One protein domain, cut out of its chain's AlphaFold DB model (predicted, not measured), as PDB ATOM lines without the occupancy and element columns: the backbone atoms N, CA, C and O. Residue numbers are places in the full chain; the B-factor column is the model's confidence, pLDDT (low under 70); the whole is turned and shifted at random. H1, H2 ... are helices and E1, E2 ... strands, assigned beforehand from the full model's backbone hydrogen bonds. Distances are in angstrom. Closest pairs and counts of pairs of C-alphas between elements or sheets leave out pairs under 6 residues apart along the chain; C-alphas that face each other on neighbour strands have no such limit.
ATOM      1  N   PRO A  24     145.485 119.612 100.649       57.06
ATOM      2  CA  PRO A  24     144.997 120.355  99.502       57.06
ATOM      3  C   PRO A  24     145.291 119.545  98.233       57.06
ATOM      4  O   PRO A  24     146.410 119.611  97.701       57.06
ATOM      5  N   SER A  25     144.293 118.807  97.741       62.22
ATOM      6  CA  SER A  25     144.277 118.285  96.375       62.22
ATOM      7  C   SER A  25     144.465 119.445  95.391       62.22
ATOM      8  O   SER A  25     144.251 120.617  95.725       62.22
ATOM      9  N   GLN A  26     144.910 119.153  94.171       70.38
ATOM     10  CA  GLN A  26     145.143 120.201  93.176       70.38
ATOM     11  C   GLN A  26     143.879 121.043  92.927       70.38
ATOM     12  O   GLN A  26     143.967 122.270  92.829       70.38
ATOM     13  N   ASP A  27     142.711 120.403  92.931       72.44
ATOM     14  CA  ASP A  27     141.423 121.072  92.761       72.44
ATOM     15  C   ASP A  27     141.043 121.925  93.974       72.44
ATOM     16  O   ASP A  27     140.568 123.046  93.811       72.44
ATOM     17  N   LEU A  28     141.347 121.477  95.196       70.62
ATOM     18  CA  LEU A  28     141.135 122.277  96.407       70.62
ATOM     19  C   LEU A  28     142.014 123.513  96.465       70.62
ATOM     20  O   LEU A  28     141.545 124.589  96.839       70.62
ATOM     21  N   ARG A  29     143.283 123.391  96.065       74.94
ATOM     22  CA  ARG A  29     144.171 124.557  95.944       74.94
ATOM     23  C   ARG A  29     143.618 125.547  94.937       74.94
ATOM     24  O   ARG A  29     143.701 126.749  95.174       74.94
ATOM     25  N   ARG A  30     143.032 125.050  93.845       77.62
ATOM     26  CA  ARG A  30     142.383 125.882  92.835       77.62
ATOM     27  C   ARG A  30     141.148 126.578  93.398       77.62
ATOM     28  O   ARG A  30     141.073 127.794  93.282       77.62
ATOM     29  N   ILE A  31     140.232 125.859  94.049       79.25
ATOM     30  CA  ILE A  31     139.033 126.453  94.670       79.25
ATOM     31  C   ILE A  31     139.442 127.509  95.701       79.25
ATOM     32  O   ILE A  31     138.948 128.632  95.657       79.25
ATOM     33  N   ARG A  32     140.412 127.197  96.567       76.94
ATOM     34  CA  ARG A  32     140.949 128.145  97.547       76.94
ATOM     35  C   ARG A  32     141.556 129.380  96.884       76.94
ATOM     36  O   ARG A  32     141.278 130.489  97.319       76.94
ATOM     37  N   ALA A  33     142.380 129.212  95.849       78.38
ATOM     38  CA  ALA A  33     142.977 130.336  95.127       78.38
ATOM     39  C   ALA A  33     141.912 131.221  94.456       78.38
ATOM     40  O   ALA A  33     142.053 132.443  94.443       78.38
ATOM     41  N   MET A  34     140.835 130.618  93.943       78.81
ATOM     42  CA  MET A  34     139.704 131.352  93.372       78.81
ATOM     43  C   MET A  34     138.939 132.131  94.450       78.81
ATOM     44  O   MET A  34     138.716 133.326  94.272       78.81
ATOM     45  N   LEU A  35     138.623 131.509  95.594       79.38
ATOM     46  CA  LEU A  35     137.985 132.188  96.734       79.38
ATOM     47  C   LEU A  35     138.834 133.368  97.228       79.38
ATOM     48  O   LEU A  35     138.326 134.477  97.355       79.38
ATOM     49  N   LEU A  36     140.149 133.162  97.383       79.06
ATOM     50  CA  LEU A  36     141.113 134.215  97.736       79.06
ATOM     51  C   LEU A  36     141.153 135.368  96.719       79.06
ATOM     52  O   LEU A  36     141.588 136.464  97.056       79.06
ATOM     53  N   SER A  37     140.705 135.124  95.485       77.81
ATOM     54  CA  SER A  37     140.610 136.117  94.409       77.81
ATOM     55  C   SER A  37     139.225 136.780  94.318       77.81
ATOM     56  O   SER A  37     138.947 137.462  93.331       77.81
ATOM     57  N   GLY A  38     138.338 136.557  95.298       75.69
ATOM     58  CA  GLY A  38     136.978 137.107  95.316       75.69
ATOM     59  C   GLY A  38     136.008 136.401  94.363       75.69
ATOM     60  O   GLY A  38     135.046 137.000  93.892       75.69
ATOM     61  N   ILE A  39     136.261 135.138  94.012       81.00
ATOM     62  CA  ILE A  39     135.364 134.348  93.156       81.00
ATOM     63  C   ILE A  39     134.482 133.467  94.043       81.00
ATOM     64  O   ILE A  39     134.993 132.640  94.793       81.00
ATOM     65  N   SER A  40     133.162 133.614  93.915       81.81
ATOM     66  CA  SER A  40     132.172 132.738  94.549       81.81
ATOM     67  C   SER A  40     132.093 131.394  93.835       81.81
ATOM     68  O   SER A  40     132.293 131.298  92.619       81.81
ATOM     69  N   VAL A  41     131.763 130.350  94.584       82.25
ATOM     70  CA  VAL A  41     131.741 128.970  94.095       82.25
ATOM     71  C   VAL A  41     130.375 128.351  94.362       82.25
ATOM     72  O   VAL A  41     129.792 128.578  95.414       82.25
ATOM     73  N   VAL A  42     129.871 127.554  93.427       86.00
ATOM     74  CA  VAL A  42     128.624 126.790  93.542       86.00
ATOM     75  C   VAL A  42     128.938 125.315  93.411       86.00
ATOM     76  O   VAL A  42     129.659 124.930  92.498       86.00
ATOM     77  N   LEU A  43     128.404 124.502  94.309       84.38
ATOM     78  CA  LEU A  43     128.543 123.055  94.314       84.38
ATOM     79  C   LEU A  43     127.172 122.439  94.049       84.38
ATOM     80  O   LEU A  43     126.217 122.692  94.791       84.38
ATOM     81  N   THR A  44     127.098 121.624  93.001       82.88
ATOM     82  CA  THR A  44     125.863 120.974  92.556       82.88
ATOM     83  C   THR A  44     126.113 119.482  92.352       82.88
ATOM     84  O   THR A  44     127.068 119.130  91.656       82.88
ATOM     85  N   PRO A  45     125.280 118.585  92.901       80.50
ATOM     86  CA  PRO A  45     125.375 117.164  92.592       80.50
ATOM     87  C   PRO A  45     125.043 116.916  91.113       80.50
ATOM     88  O   PRO A  45     124.122 117.511  90.554       80.50
ATOM     89  N   THR A  46     125.800 116.037  90.470       79.06
ATOM     90  CA  THR A  46     125.622 115.665  89.067       79.06
ATOM     91  C   THR A  46     125.883 114.179  88.860       79.06
ATOM     92  O   THR A  46     126.747 113.581  89.500       79.06
ATOM     93  N   ASP A  47     125.135 113.578  87.941       80.12
ATOM     94  CA  ASP A  47     125.339 112.206  87.498       80.12
ATOM     95  C   ASP A  47     126.220 112.205  86.249       80.12
ATOM     96  O   ASP A  47     125.849 112.764  85.212       80.12
ATOM     97  N   ILE A  48     127.383 111.557  86.330       73.62
ATOM     98  CA  ILE A  48     128.263 111.397  85.173       73.62
ATOM     99  C   ILE A  48     128.146 109.970  84.645       73.62
ATOM    100  O   ILE A  48     128.421 109.008  85.377       73.62
ATOM    101  N   PRO A  49     127.777 109.801  83.358       72.25
ATOM    102  CA  PRO A  49     127.687 108.482  82.761       72.25
ATOM    103  C   PRO A  49     129.069 107.825  82.772       72.25
ATOM    104  O   PRO A  49     130.026 108.333  82.189       72.25
ATOM    105  N   GLY A  50     129.172 106.655  83.406       59.53
ATOM    106  CA  GLY A  50     130.428 105.920  83.574       59.53
ATOM    107  C   GLY A  50     131.003 105.300  82.292       59.53
ATOM    108  O   GLY A  50     131.910 104.473  82.370       59.53
ATOM    109  N   ARG A  57     128.034 107.350  88.159       70.62
ATOM    110  CA  ARG A  57     128.653 107.788  89.409       70.62
ATOM    111  C   ARG A  57     128.185 109.199  89.708       70.62
ATOM    112  O   ARG A  57     128.156 110.041  88.809       70.62
ATOM    113  N   ARG A  58     127.850 109.443  90.970       70.25
ATOM    114  CA  ARG A  58     127.601 110.792  91.452       70.25
ATOM    115  C   ARG A  58     128.918 111.526  91.609       70.25
ATOM    116  O   ARG A  58     129.892 111.015  92.169       70.25
ATOM    117  N   GLU A  59     128.924 112.733  91.085       77.38
ATOM    118  CA  GLU A  59     129.984 113.710  91.229       77.38
ATOM    119  C   GLU A  59     129.377 115.046  91.650       77.38
ATOM    120  O   GLU A  59     128.166 115.246  91.643       77.38
ATOM    121  N   ILE A  60     130.236 115.969  92.044       78.62
ATOM    122  CA  ILE A  60     129.910 117.333  92.408       78.62
ATOM    123  C   ILE A  60     130.499 118.219  91.317       78.62
ATOM    124  O   ILE A  60     131.711 118.242  91.097       78.62
ATOM    125  N   ALA A  61     129.632 118.951  90.630       81.31
ATOM    126  CA  ALA A  61     130.023 120.011  89.725       81.31
ATOM    127  C   ALA A  61     130.250 121.300  90.508       81.31
ATOM    128  O   ALA A  61     129.393 121.751  91.267       81.31
ATOM    129  N   VAL A  62     131.412 121.897  90.289       81.69
ATOM    130  CA  VAL A  62     131.839 123.150  90.894       81.69
ATOM    131  C   VAL A  62     131.754 124.244  89.843       81.69
ATOM    132  O   VAL A  62     132.521 124.220  88.886       81.69
ATOM    133  N   SER A  63     130.847 125.202  90.005       82.88
ATOM    134  CA  SER A  63     130.716 126.369  89.125       82.88
ATOM    135  C   SER A  63     131.270 127.620  89.798       82.88
ATOM    136  O   SER A  63     131.153 127.780  91.009       82.88
ATOM    137  N   PHE A  64     131.877 128.516  89.024       79.94
ATOM    138  CA  PHE A  64     132.596 129.675  89.554       79.94
ATOM    139  C   PHE A  64     132.014 130.981  89.016       79.94
ATOM    140  O   PHE A  64     131.771 131.114  87.813       79.94
ATOM    141  N   TYR A  65     131.877 131.973  89.897       80.19
ATOM    142  CA  TYR A  65     131.332 133.289  89.582       80.19
ATOM    143  C   TYR A  65     132.230 134.384  90.154       80.19
ATOM    144  O   TYR A  65     132.433 134.474  91.360       80.19
ATOM    145  N   SER A  66     132.774 135.239  89.288       70.81
ATOM    146  CA  SER A  66     133.475 136.448  89.735       70.81
ATOM    147  C   SER A  66     132.442 137.508  90.104       70.81
ATOM    148  O   SER A  66     131.760 138.042  89.222       70.81
ATOM    149  N   THR A  67     132.300 137.774  91.399       69.56
ATOM    150  CA  THR A  67     131.323 138.716  91.955       69.56
ATOM    151  C   THR A  67     131.847 139.283  93.267       69.56
ATOM    152  O   THR A  67     132.524 138.580  94.006       69.56
ATOM    153  N   ASP A  68     131.467 140.514  93.596       77.00
ATOM    154  CA  ASP A  68     131.544 141.011  94.974       77.00
ATOM    155  C   ASP A  68     130.715 140.070  95.871       77.00
ATOM    156  O   ASP A  68     129.529 139.839  95.603       77.00
ATOM    157  N   GLY A  69     131.369 139.444  96.855       75.44
ATOM    158  CA  GLY A  69     130.772 138.402  97.691       75.44
ATOM    159  C   GLY A  69     129.574 138.909  98.491       75.44
ATOM    160  O   GLY A  69     128.523 138.268  98.501       75.44
ATOM    161  N   GLU A  70     129.675 140.109  99.062       78.62
ATOM    162  CA  GLU A  70     128.589 140.729  99.828       78.62
ATOM    163  C   GLU A  70     127.396 141.075  98.933       78.62
ATOM    164  O   GLU A  70     126.242 140.786  99.269       78.62
ATOM    165  N   GLN A  71     127.654 141.624  97.742       81.12
ATOM    166  CA  GLN A  71     126.583 141.875  96.772       81.12
ATOM    167  C   GLN A  71     125.897 140.581  96.330       81.12
ATOM    168  O   GLN A  71     124.673 140.558  96.162       81.12
ATOM    169  N   TYR A  72     126.664 139.507  96.143       82.06
ATOM    170  CA  TYR A  72     126.124 138.221  95.721       82.06
ATOM    171  C   TYR A  72     125.303 137.547  96.824       82.06
ATOM    172  O   TYR A  72     124.207 137.054  96.556       82.06
ATOM    173  N   LEU A  73     125.761 137.616  98.076       80.81
ATOM    174  CA  LEU A  73     124.999 137.157  99.235       80.81
ATOM    175  C   LEU A  73     123.686 137.943  99.383       80.81
ATOM    176  O   LEU A  73     122.618 137.352  99.544       80.81
ATOM    177  N   CYS A  74     123.733 139.272  99.236       85.88
ATOM    178  CA  CYS A  74     122.535 140.116  99.231       85.88
ATOM    179  C   CYS A  74     121.562 139.737  98.104       85.88
ATOM    180  O   CYS A  74     120.345 139.720  98.307       85.88
ATOM    181  N   TYR A  75     122.085 139.421  96.918       85.12
ATOM    182  CA  TYR A  75     121.282 138.939  95.800       85.12
ATOM    183  C   TYR A  75     120.614 137.592  96.117       85.12
ATOM    184  O   TYR A  75     119.402 137.469  95.937       85.12
ATOM    185  N   LEU A  76     121.362 136.613  96.637       82.81
ATOM    186  CA  LEU A  76     120.815 135.300  96.987       82.81
ATOM    187  C   LEU A  76     119.734 135.404  98.066       82.81
ATOM    188  O   LEU A  76     118.656 134.848  97.880       82.81
ATOM    189  N   ARG A  77     119.956 136.191  99.127       86.06
ATOM    190  CA  ARG A  77     118.937 136.478 100.155       86.06
ATOM    191  C   ARG A  77     117.661 137.065  99.559       86.06
ATOM    192  O   ARG A  77     116.560 136.689  99.940       86.06
ATOM    193  N   ARG A  78     117.796 137.993  98.609       86.62
ATOM    194  CA  ARG A  78     116.645 138.651  97.976       86.62
ATOM    195  C   ARG A  78     115.841 137.702  97.084       86.62
ATOM    196  O   ARG A  78     114.629 137.866  96.986       86.62
ATOM    197  N   VAL A  79     116.502 136.775  96.395       84.88
ATOM    198  CA  VAL A  79     115.853 135.883  95.418       84.88
ATOM    199  C   VAL A  79     115.360 134.586  96.059       84.88
ATOM    200  O   VAL A  79     114.290 134.105  95.705       84.88
ATOM    201  N   LEU A  80     116.123 134.031  97.001       82.50
ATOM    202  CA  LEU A  80     115.935 132.690  97.563       82.50
ATOM    203  C   LEU A  80     115.644 132.712  99.068       82.50
ATOM    204  O   LEU A  80     115.741 131.674  99.707       82.50
ATOM    205  N   GLY A  81     115.322 133.875  99.642       78.19
ATOM    206  CA  GLY A  81     115.406 134.161 101.080       78.19
ATOM    207  C   GLY A  81     114.848 133.117 102.051       78.19
ATOM    208  O   GLY A  81     115.457 132.898 103.089       78.19
ATOM    209  N   GLU A  82     113.742 132.443 101.739       82.56
ATOM    210  CA  GLU A  82     113.167 131.413 102.628       82.56
ATOM    211  C   GLU A  82     113.807 130.021 102.462       82.56
ATOM    212  O   GLU A  82     113.672 129.165 103.331       82.56
ATOM    213  N   TYR A  83     114.527 129.800 101.362       84.06
ATOM    214  CA  TYR A  83     115.141 128.525 100.981       84.06
ATOM    215  C   TYR A  83     116.642 128.470 101.271       84.06
ATOM    216  O   TYR A  83     117.257 127.412 101.129       84.06
ATOM    217  N   ILE A  84     117.238 129.604 101.651       86.06
ATOM    218  CA  ILE A  84     118.665 129.730 101.933       86.06
ATOM    219  C   ILE A  84     118.931 129.625 103.434       86.06
ATOM    220  O   ILE A  84     118.367 130.352 104.247       86.06
ATOM    221  N   THR A  85     119.826 128.716 103.806       86.00
ATOM    222  CA  THR A  85     120.392 128.649 105.156       86.00
ATOM    223  C   THR A  85     121.859 129.045 105.096       86.00
ATOM    224  O   THR A  85     122.638 128.440 104.359       86.00
ATOM    225  N   GLU A  86     122.235 130.064 105.863       87.44
ATOM    226  CA  GLU A  86     123.588 130.621 105.874       87.44
ATOM    227  C   GLU A  86     124.372 130.148 107.094       87.44
ATOM    228  O   GLU A  86     123.880 130.174 108.225       87.44
ATOM    229  N   PHE A  87     125.621 129.764 106.864       82.75
ATOM    230  CA  PHE A  87     126.566 129.399 107.904       82.75
ATOM    231  C   PHE A  87     127.847 130.222 107.717       82.75
ATOM    232  O   PHE A  87     128.454 130.150 106.642       82.75
ATOM    233  N   PRO A  88     128.283 130.991 108.730       76.38
ATOM    234  CA  PRO A  88     129.579 131.653 108.675       76.38
ATOM    235  C   PRO A  88     130.685 130.589 108.639       76.38
ATOM    236  O   PRO A  88     130.663 129.639 109.423       76.38
ATOM    237  N   GLY A  89     131.614 130.717 107.696       67.19
ATOM    238  CA  GLY A  89     132.781 129.849 107.551       67.19
ATOM    239  C   GLY A  89     134.006 130.403 108.283       67.19
ATOM    240  O   GLY A  89     134.060 131.572 108.655       67.19
ATOM    241  N   GLU A  90     135.004 129.548 108.512       64.25
ATOM    242  CA  GLU A  90     136.239 129.918 109.222       64.25
ATOM    243  C   GLU A  90     137.214 130.769 108.368       64.25
ATOM    244  O   GLU A  90     137.229 130.658 107.143       64.25
ATOM    245  N   HIS A  91     138.101 131.542 109.032       55.34
ATOM    246  CA  HIS A  91     139.181 132.388 108.451       55.34
ATOM    247  C   HIS A  91     140.245 131.641 107.621       55.34
ATOM    248  O   HIS A  91     141.173 132.228 107.061       55.34
ATOM    249  N   VAL A  92     140.188 130.320 107.592       55.31
ATOM    250  CA  VAL A  92     140.953 129.500 106.663       55.31
ATOM    251  C   VAL A  92     139.971 128.461 106.178       55.31
ATOM    252  O   VAL A  92     139.197 127.935 106.972       55.31
ATOM    253  N   MET A  93     140.023 128.130 104.890       54.56
ATOM    254  CA  MET A  93     139.322 126.978 104.329       54.56
ATOM    255  C   MET A  93     139.849 125.686 104.991       54.56
ATOM    256  O   MET A  93     140.684 124.975 104.437       54.56
ATOM    257  N   ARG A  94     139.404 125.430 106.227       52.66
ATOM    258  CA  ARG A  94     139.559 124.216 107.031       52.66
ATOM    259  C   ARG A  94     138.337 123.347 106.796       52.66
ATOM    260  O   ARG A  94     137.561 123.017 107.683       52.66
ATOM    261  N   LEU A  95     138.146 123.014 105.537       55.72
ATOM    262  CA  LEU A  95     137.315 121.883 105.194       55.72
ATOM    263  C   LEU A  95     138.283 120.716 105.366       55.72
ATOM    264  O   LEU A  95     139.270 120.672 104.649       55.72
ATOM    265  N   GLY A  96     138.148 119.913 106.415       52.06
ATOM    266  CA  GLY A  96     139.128 118.877 106.757       52.06
ATOM    267  C   GLY A  96     139.011 118.457 108.222       52.06
ATOM    268  O   GLY A  96     138.881 119.306 109.105       52.06
ATOM    269  N   SER A  97     139.061 117.142 108.474       50.44
ATOM    270  CA  SER A  97     138.606 116.450 109.700       50.44
ATOM    271  C   SER A  97     137.112 116.652 110.011       50.44
ATOM    272  O   SER A  97     136.431 117.407 109.326       50.44
ATOM    273  N   ALA A  98     136.565 115.925 110.992       56.12
ATOM    274  CA  ALA A  98     135.163 116.016 111.412       56.12
ATOM    275  C   ALA A  98     134.830 117.399 112.019       56.12
ATOM    276  O   ALA A  98     134.591 117.519 113.220       56.12
ATOM    277  N   CYS A  99     134.837 118.450 111.197       61.12
ATOM    278  CA  CYS A  99     134.357 119.777 111.540       61.12
ATOM    279  C   CYS A  99     132.859 119.897 111.205       61.12
ATOM    280  O   CYS A  99     132.357 119.215 110.297       61.12
ATOM    281  N   PRO A 100     132.113 120.742 111.934       71.12
ATOM    282  CA  PRO A 100     130.690 120.955 111.680       71.12
ATOM    283  C   PRO A 100     130.375 121.357 110.231       71.12
ATOM    284  O   PRO A 100     129.362 120.933 109.683       71.12
ATOM    285  N   GLU A 101     131.248 122.131 109.590       73.06
ATOM    286  CA  GLU A 101     131.082 122.680 108.240       73.06
ATOM    287  C   GLU A 101     131.169 121.585 107.173       73.06
ATOM    288  O   GLU A 101     130.315 121.522 106.288       73.06
ATOM    289  N   ALA A 102     132.142 120.675 107.290       72.69
ATOM    290  CA  ALA A 102     132.262 119.526 106.394       72.69
ATOM    291  C   ALA A 102     131.053 118.589 106.519       72.69
ATOM    292  O   ALA A 102     130.553 118.079 105.517       72.69
ATOM    293  N   LYS A 103     130.532 118.405 107.741       76.12
ATOM    294  CA  LYS A 103     129.295 117.645 107.948       76.12
ATOM    295  C   LYS A 103     128.098 118.330 107.284       76.12
ATOM    296  O   LYS A 103     127.377 117.666 106.553       76.12
ATOM    297  N   ARG A 104     127.910 119.642 107.478       79.31
ATOM    298  CA  ARG A 104     126.817 120.404 106.838       79.31
ATOM    299  C   ARG A 104     126.875 120.316 105.317       79.31
ATOM    300  O   ARG A 104     125.837 120.148 104.690       79.31
ATOM    301  N   LEU A 105     128.074 120.411 104.740       78.38
ATOM    302  CA  LEU A 105     128.279 120.241 103.307       78.38
ATOM    303  C   LEU A 105     127.814 118.852 102.850       78.38
ATOM    304  O   LEU A 105     127.007 118.750 101.933       78.38
ATOM    305  N   ASN A 106     128.283 117.795 103.516       77.88
ATOM    306  CA  ASN A 106     127.919 116.419 103.178       77.88
ATOM    307  C   ASN A 106     126.420 116.146 103.358       77.88
ATOM    308  O   ASN A 106     125.809 115.534 102.487       77.88
ATOM    309  N   ASP A 107     125.818 116.629 104.447       83.44
ATOM    310  CA  ASP A 107     124.385 116.485 104.720       83.44
ATOM    311  C   ASP A 107     123.552 117.211 103.645       83.44
ATOM    312  O   ASP A 107     122.583 116.657 103.126       83.44
ATOM    313  N   ALA A 108     123.960 118.423 103.253       83.38
ATOM    314  CA  ALA A 108     123.316 119.191 102.190       83.38
ATOM    315  C   ALA A 108     123.439 118.510 100.816       83.38
ATOM    316  O   ALA A 108     122.457 118.433 100.079       83.38
ATOM    317  N   LEU A 109     124.613 117.967 100.480       79.19
ATOM    318  CA  LEU A 109     124.823 117.221  99.235       79.19
ATOM    319  C   LEU A 109     124.000 115.929  99.202       79.19
ATOM    320  O   LEU A 109     123.365 115.629  98.193       79.19
ATOM    321  N   ALA A 110     123.953 115.193 100.317       82.00
ATOM    322  CA  ALA A 110     123.119 114.000 100.449       82.00
ATOM    323  C   ALA A 110     121.624 114.322 100.279       82.00
ATOM    324  O   ALA A 110     120.875 113.513  99.729       82.00
ATOM    325  N   ALA A 111     121.206 115.516 100.707       85.00
ATOM    326  CA  ALA A 111     119.855 116.041 100.540       85.00
ATOM    327  C   ALA A 111     119.586 116.678  99.160       85.00
ATOM    328  O   ALA A 111     118.505 117.224  98.957       85.00
ATOM    329  N   MET A 112     120.523 116.592  98.206       84.56
ATOM    330  CA  MET A 112     120.405 117.193  96.867       84.56
ATOM    331  C   MET A 112     120.259 118.721  96.864       84.56
ATOM    332  O   MET A 112     119.710 119.300  95.927       84.56
ATOM    333  N   CYS A 113     120.767 119.388  97.896       86.06
ATOM    334  CA  CYS A 113     120.774 120.842  97.966       86.06
ATOM    335  C   CYS A 113     121.847 121.441  97.045       86.06
ATOM    336  O   CYS A 113     122.890 120.836  96.784       86.06
ATOM    337  N   THR A 114     121.615 122.679  96.607       85.81
ATOM    338  CA  THR A 114     122.644 123.491  95.941       85.81
ATOM    339  C   THR A 114     123.404 124.284  96.991       85.81
ATOM    340  O   THR A 114     122.801 124.872  97.887       85.81
ATOM    341  N   ILE A 115     124.729 124.321  96.892       87.00
ATOM    342  CA  ILE A 115     125.568 124.951  97.910       87.00
ATOM    343  C   ILE A 115     126.373 126.080  97.281       87.00
ATOM    344  O   ILE A 115     126.970 125.895  96.227       87.00
ATOM    345  N   TYR A 116     126.428 127.232  97.941       87.00
ATOM    346  CA  TYR A 116     127.232 128.380  97.537       87.00
ATOM    347  C   TYR A 116     128.307 128.643  98.596       87.00
ATOM    348  O   TYR A 116     128.012 128.685  99.789       87.00
ATOM    349  N   LEU A 117     129.550 128.837  98.168       84.06
ATOM    350  CA  LEU A 117     130.652 129.337  98.985       84.06
ATOM    351  C   LEU A 117     130.952 130.758  98.524       84.06
ATOM    352  O   LEU A 117     131.418 130.968  97.400       84.06
ATOM    353  N   ILE A 118     130.653 131.722  99.385       85.31
ATOM    354  CA  ILE A 118     130.738 133.143  99.058       85.31
ATOM    355  C   ILE A 118     131.900 133.744  99.845       85.31
ATOM    356  O   ILE A 118     131.872 133.672 101.072       85.31
ATOM    357  N   PRO A 119     132.925 134.304  99.186       81.94
ATOM    358  CA  PRO A 119     134.042 134.941  99.869       81.94
ATOM    359  C   PRO A 119     133.557 136.113 100.725       81.94
ATOM    360  O   PRO A 119     132.717 136.895 100.281       81.94
ATOM    361  N   GLN A 120     134.105 136.248 101.930       80.00
ATOM    362  CA  GLN A 120     133.933 137.435 102.763       80.00
ATOM    363  C   GLN A 120     135.219 138.263 102.709       80.00
ATOM    364  O   GLN A 120     136.326 137.742 102.875       80.00
ATOM    365  N   GLU A 121     135.080 139.548 102.393       71.62
ATOM    366  CA  GLU A 121     136.206 140.477 102.375       71.62
ATOM    367  C   GLU A 121     136.479 140.973 103.799       71.62
ATOM    368  O   GLU A 121     135.659 141.671 104.391       71.62
ATOM    369  N   GLU A 122     137.652 140.642 104.339       67.31
ATOM    370  CA  GLU A 122     138.166 141.197 105.593       67.31
ATOM    371  C   GLU A 122     139.477 141.935 105.296       67.31
ATOM    372  O   GLU A 122     140.396 141.350 104.728       67.31
ATOM    373  N   ASP A 123     139.569 143.228 105.624       62.12
ATOM    374  CA  ASP A 123     140.795 144.050 105.567       62.12
ATOM    375  C   ASP A 123     141.747 143.780 104.369       62.12
ATOM    376  O   ASP A 123     142.971 143.737 104.506       62.12
ATOM    377  N   GLY A 124     141.194 143.608 103.160       60.44
ATOM    378  CA  GLY A 124     141.958 143.440 101.914       60.44
ATOM    379  C   GLY A 124     142.476 142.024 101.614       60.44
ATOM    380  O   GLY A 124     143.160 141.842 100.604       60.44
ATOM    381  N   LEU A 125     142.143 141.018 102.432       59.16
ATOM    382  CA  LEU A 125     142.416 139.600 102.173       59.16
ATOM    383  C   LEU A 125     141.148 138.767 102.398       59.16
ATOM    384  O   LEU A 125     140.529 138.819 103.454       59.16
ATOM    385  N   CYS A 126     140.772 137.936 101.425       64.12
ATOM    386  CA  CYS A 126     139.632 137.039 101.604       64.12
ATOM    387  C   CYS A 126     140.043 135.802 102.416       64.12
ATOM    388  O   CYS A 126     140.534 134.811 101.875       64.12
ATOM    389  N   LEU A 127     139.907 135.889 103.739       66.75
ATOM    390  CA  LEU A 127     140.255 134.806 104.659       66.75
ATOM    391  C   LEU A 127     139.027 133.974 105.054       66.75
ATOM    392  O   LEU A 127     139.147 132.764 105.232       66.75
ATOM    393  N   SER A 128     137.841 134.577 105.113       77.38
ATOM    394  CA  SER A 128     136.582 133.923 105.486       77.38
ATOM    395  C   SER A 128     135.647 133.719 104.285       77.38
ATOM    396  O   SER A 128     135.821 134.289 103.205       77.38
ATOM    397  N   TYR A 129     134.655 132.842 104.448       80.62
ATOM    398  CA  TYR A 129     133.604 132.595 103.458       80.62
ATOM    399  C   TYR A 129     132.272 132.324 104.159       80.62
ATOM    400  O   TYR A 129     132.249 131.828 105.277       80.62
ATOM    401  N   THR A 130     131.148 132.592 103.502       85.50
ATOM    402  CA  THR A 130     129.819 132.145 103.935       85.50
ATOM    403  C   THR A 130     129.403 130.923 103.126       85.50
ATOM    404  O   THR A 130     129.398 130.952 101.893       85.50
ATOM    405  N   LEU A 131     129.039 129.846 103.822       85.44
ATOM    406  CA  LEU A 131     128.414 128.665 103.236       85.44
ATOM    407  C   LEU A 131     126.901 128.889 103.199       85.44
ATOM    408  O   LEU A 131     126.263 128.973 104.246       85.44
ATOM    409  N   CYS A 132     126.321 128.942 102.007       86.75
ATOM    410  CA  CYS A 132     124.877 129.009 101.830       86.75
ATOM    411  C   CYS A 132     124.363 127.685 101.278       86.75
ATOM    412  O   CYS A 132     124.801 127.244 100.216       86.75
ATOM    413  N   VAL A 133     123.415 127.070 101.971       87.81
ATOM    414  CA  VAL A 133     122.728 125.862 101.514       87.81
ATOM    415  C   VAL A 133     121.344 126.259 101.031       87.81
ATOM    416  O   VAL A 133     120.570 126.835 101.790       87.81
ATOM    417  N   VAL A 134     121.047 125.954  99.772       86.81
ATOM    418  CA  VAL A 134     119.746 126.185  99.147       86.81
ATOM    419  C   VAL A 134     119.064 124.838  98.967       86.81
ATOM    420  O   VAL A 134     119.550 123.988  98.214       86.81
ATOM    421  N   ALA A 135     117.964 124.644  99.691       84.81
ATOM    422  CA  ALA A 135     117.131 123.458  99.545       84.81
ATOM    423  C   ALA A 135     116.479 123.417  98.143       84.81
ATOM    424  O   ALA A 135     116.217 124.486  97.582       84.81
TER     425      ALA A 135
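Overview. This is residues 24 to 50 and 57 to 135 of the 136 residues of an uncharacterized protein of Candidatus Lloydbacteria bacterium RIFCSPLOWO2_01_FULL_50_20 (UniProt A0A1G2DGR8). A strongly twisted antiparallel sheet of five strands makes the middle of the domain, with helix H2 on one face and H1 and H3 on the other, three layers in all. The 106 printed residues hold three named helices and five named strands, in the order H1 E1 E2 H2 E3 H3 E4 E5; the sheet runs E2 E1 E4 E5 E3, and the class is mixed. The whole is compact, with a radius of gyration of the C-alphas of 13.5 A and spans of 44 by 34 by 26 A.

Arrangement. H1, residues 26 to 36, touches E5, residues 125 to 134; their closest C-alphas, Leu 36 and Cys 126, are 5.0 A apart. E1, residues 39 to 48, bends by 62 degrees at residue 45. Within hydrogen-bond range, its N 42 is 2.7 A from O 63 of edge strand E2, residues 57 to 66, and its N 43 is 2.8 A from O 115 of E4, residues 114 to 122. H2, residues 69 to 80, runs along the strands at a height over the sheet of 8.6 A; its closest C-alpha pair with E4 is Gly 69 and Pro 119, 5.2 A. In edge strand E3, residues 84 to 88, N 87 is 2.8 A from O 131 of E5. H3, residues 100 to 110, is on the same face as H1, at a height of 8.2 A. E3, H3 and E4 form a split strand-helix-strand unit, two strands running the same way with E5 between them; its crossover is right-handed. E4 and E5 are a hairpin, with N 116 and O 132 2.8 A apart. In the three helices, every O i to N i+4 pair is within hydrogen-bond range.

Along the chain. H1 begins at C-alpha 26 (145.143, 120.201, 93.176). E2 is 29.1 A long; E5, 26.5 A, ends at C-alpha 134 (119.746, 126.185, 99.147).

Size, cuts and confidence. The farthest C-alphas, Gly 50 and Asp 123, are 45.2 A apart. Residues 51 to 56 are cut out, a 6.4 A gap between C-alphas 50 and 57. The link E3 to H3 is long, with 11 residues between them; 21 printed residues have a pLDDT under 70, among them residues 89 to 99 of this link.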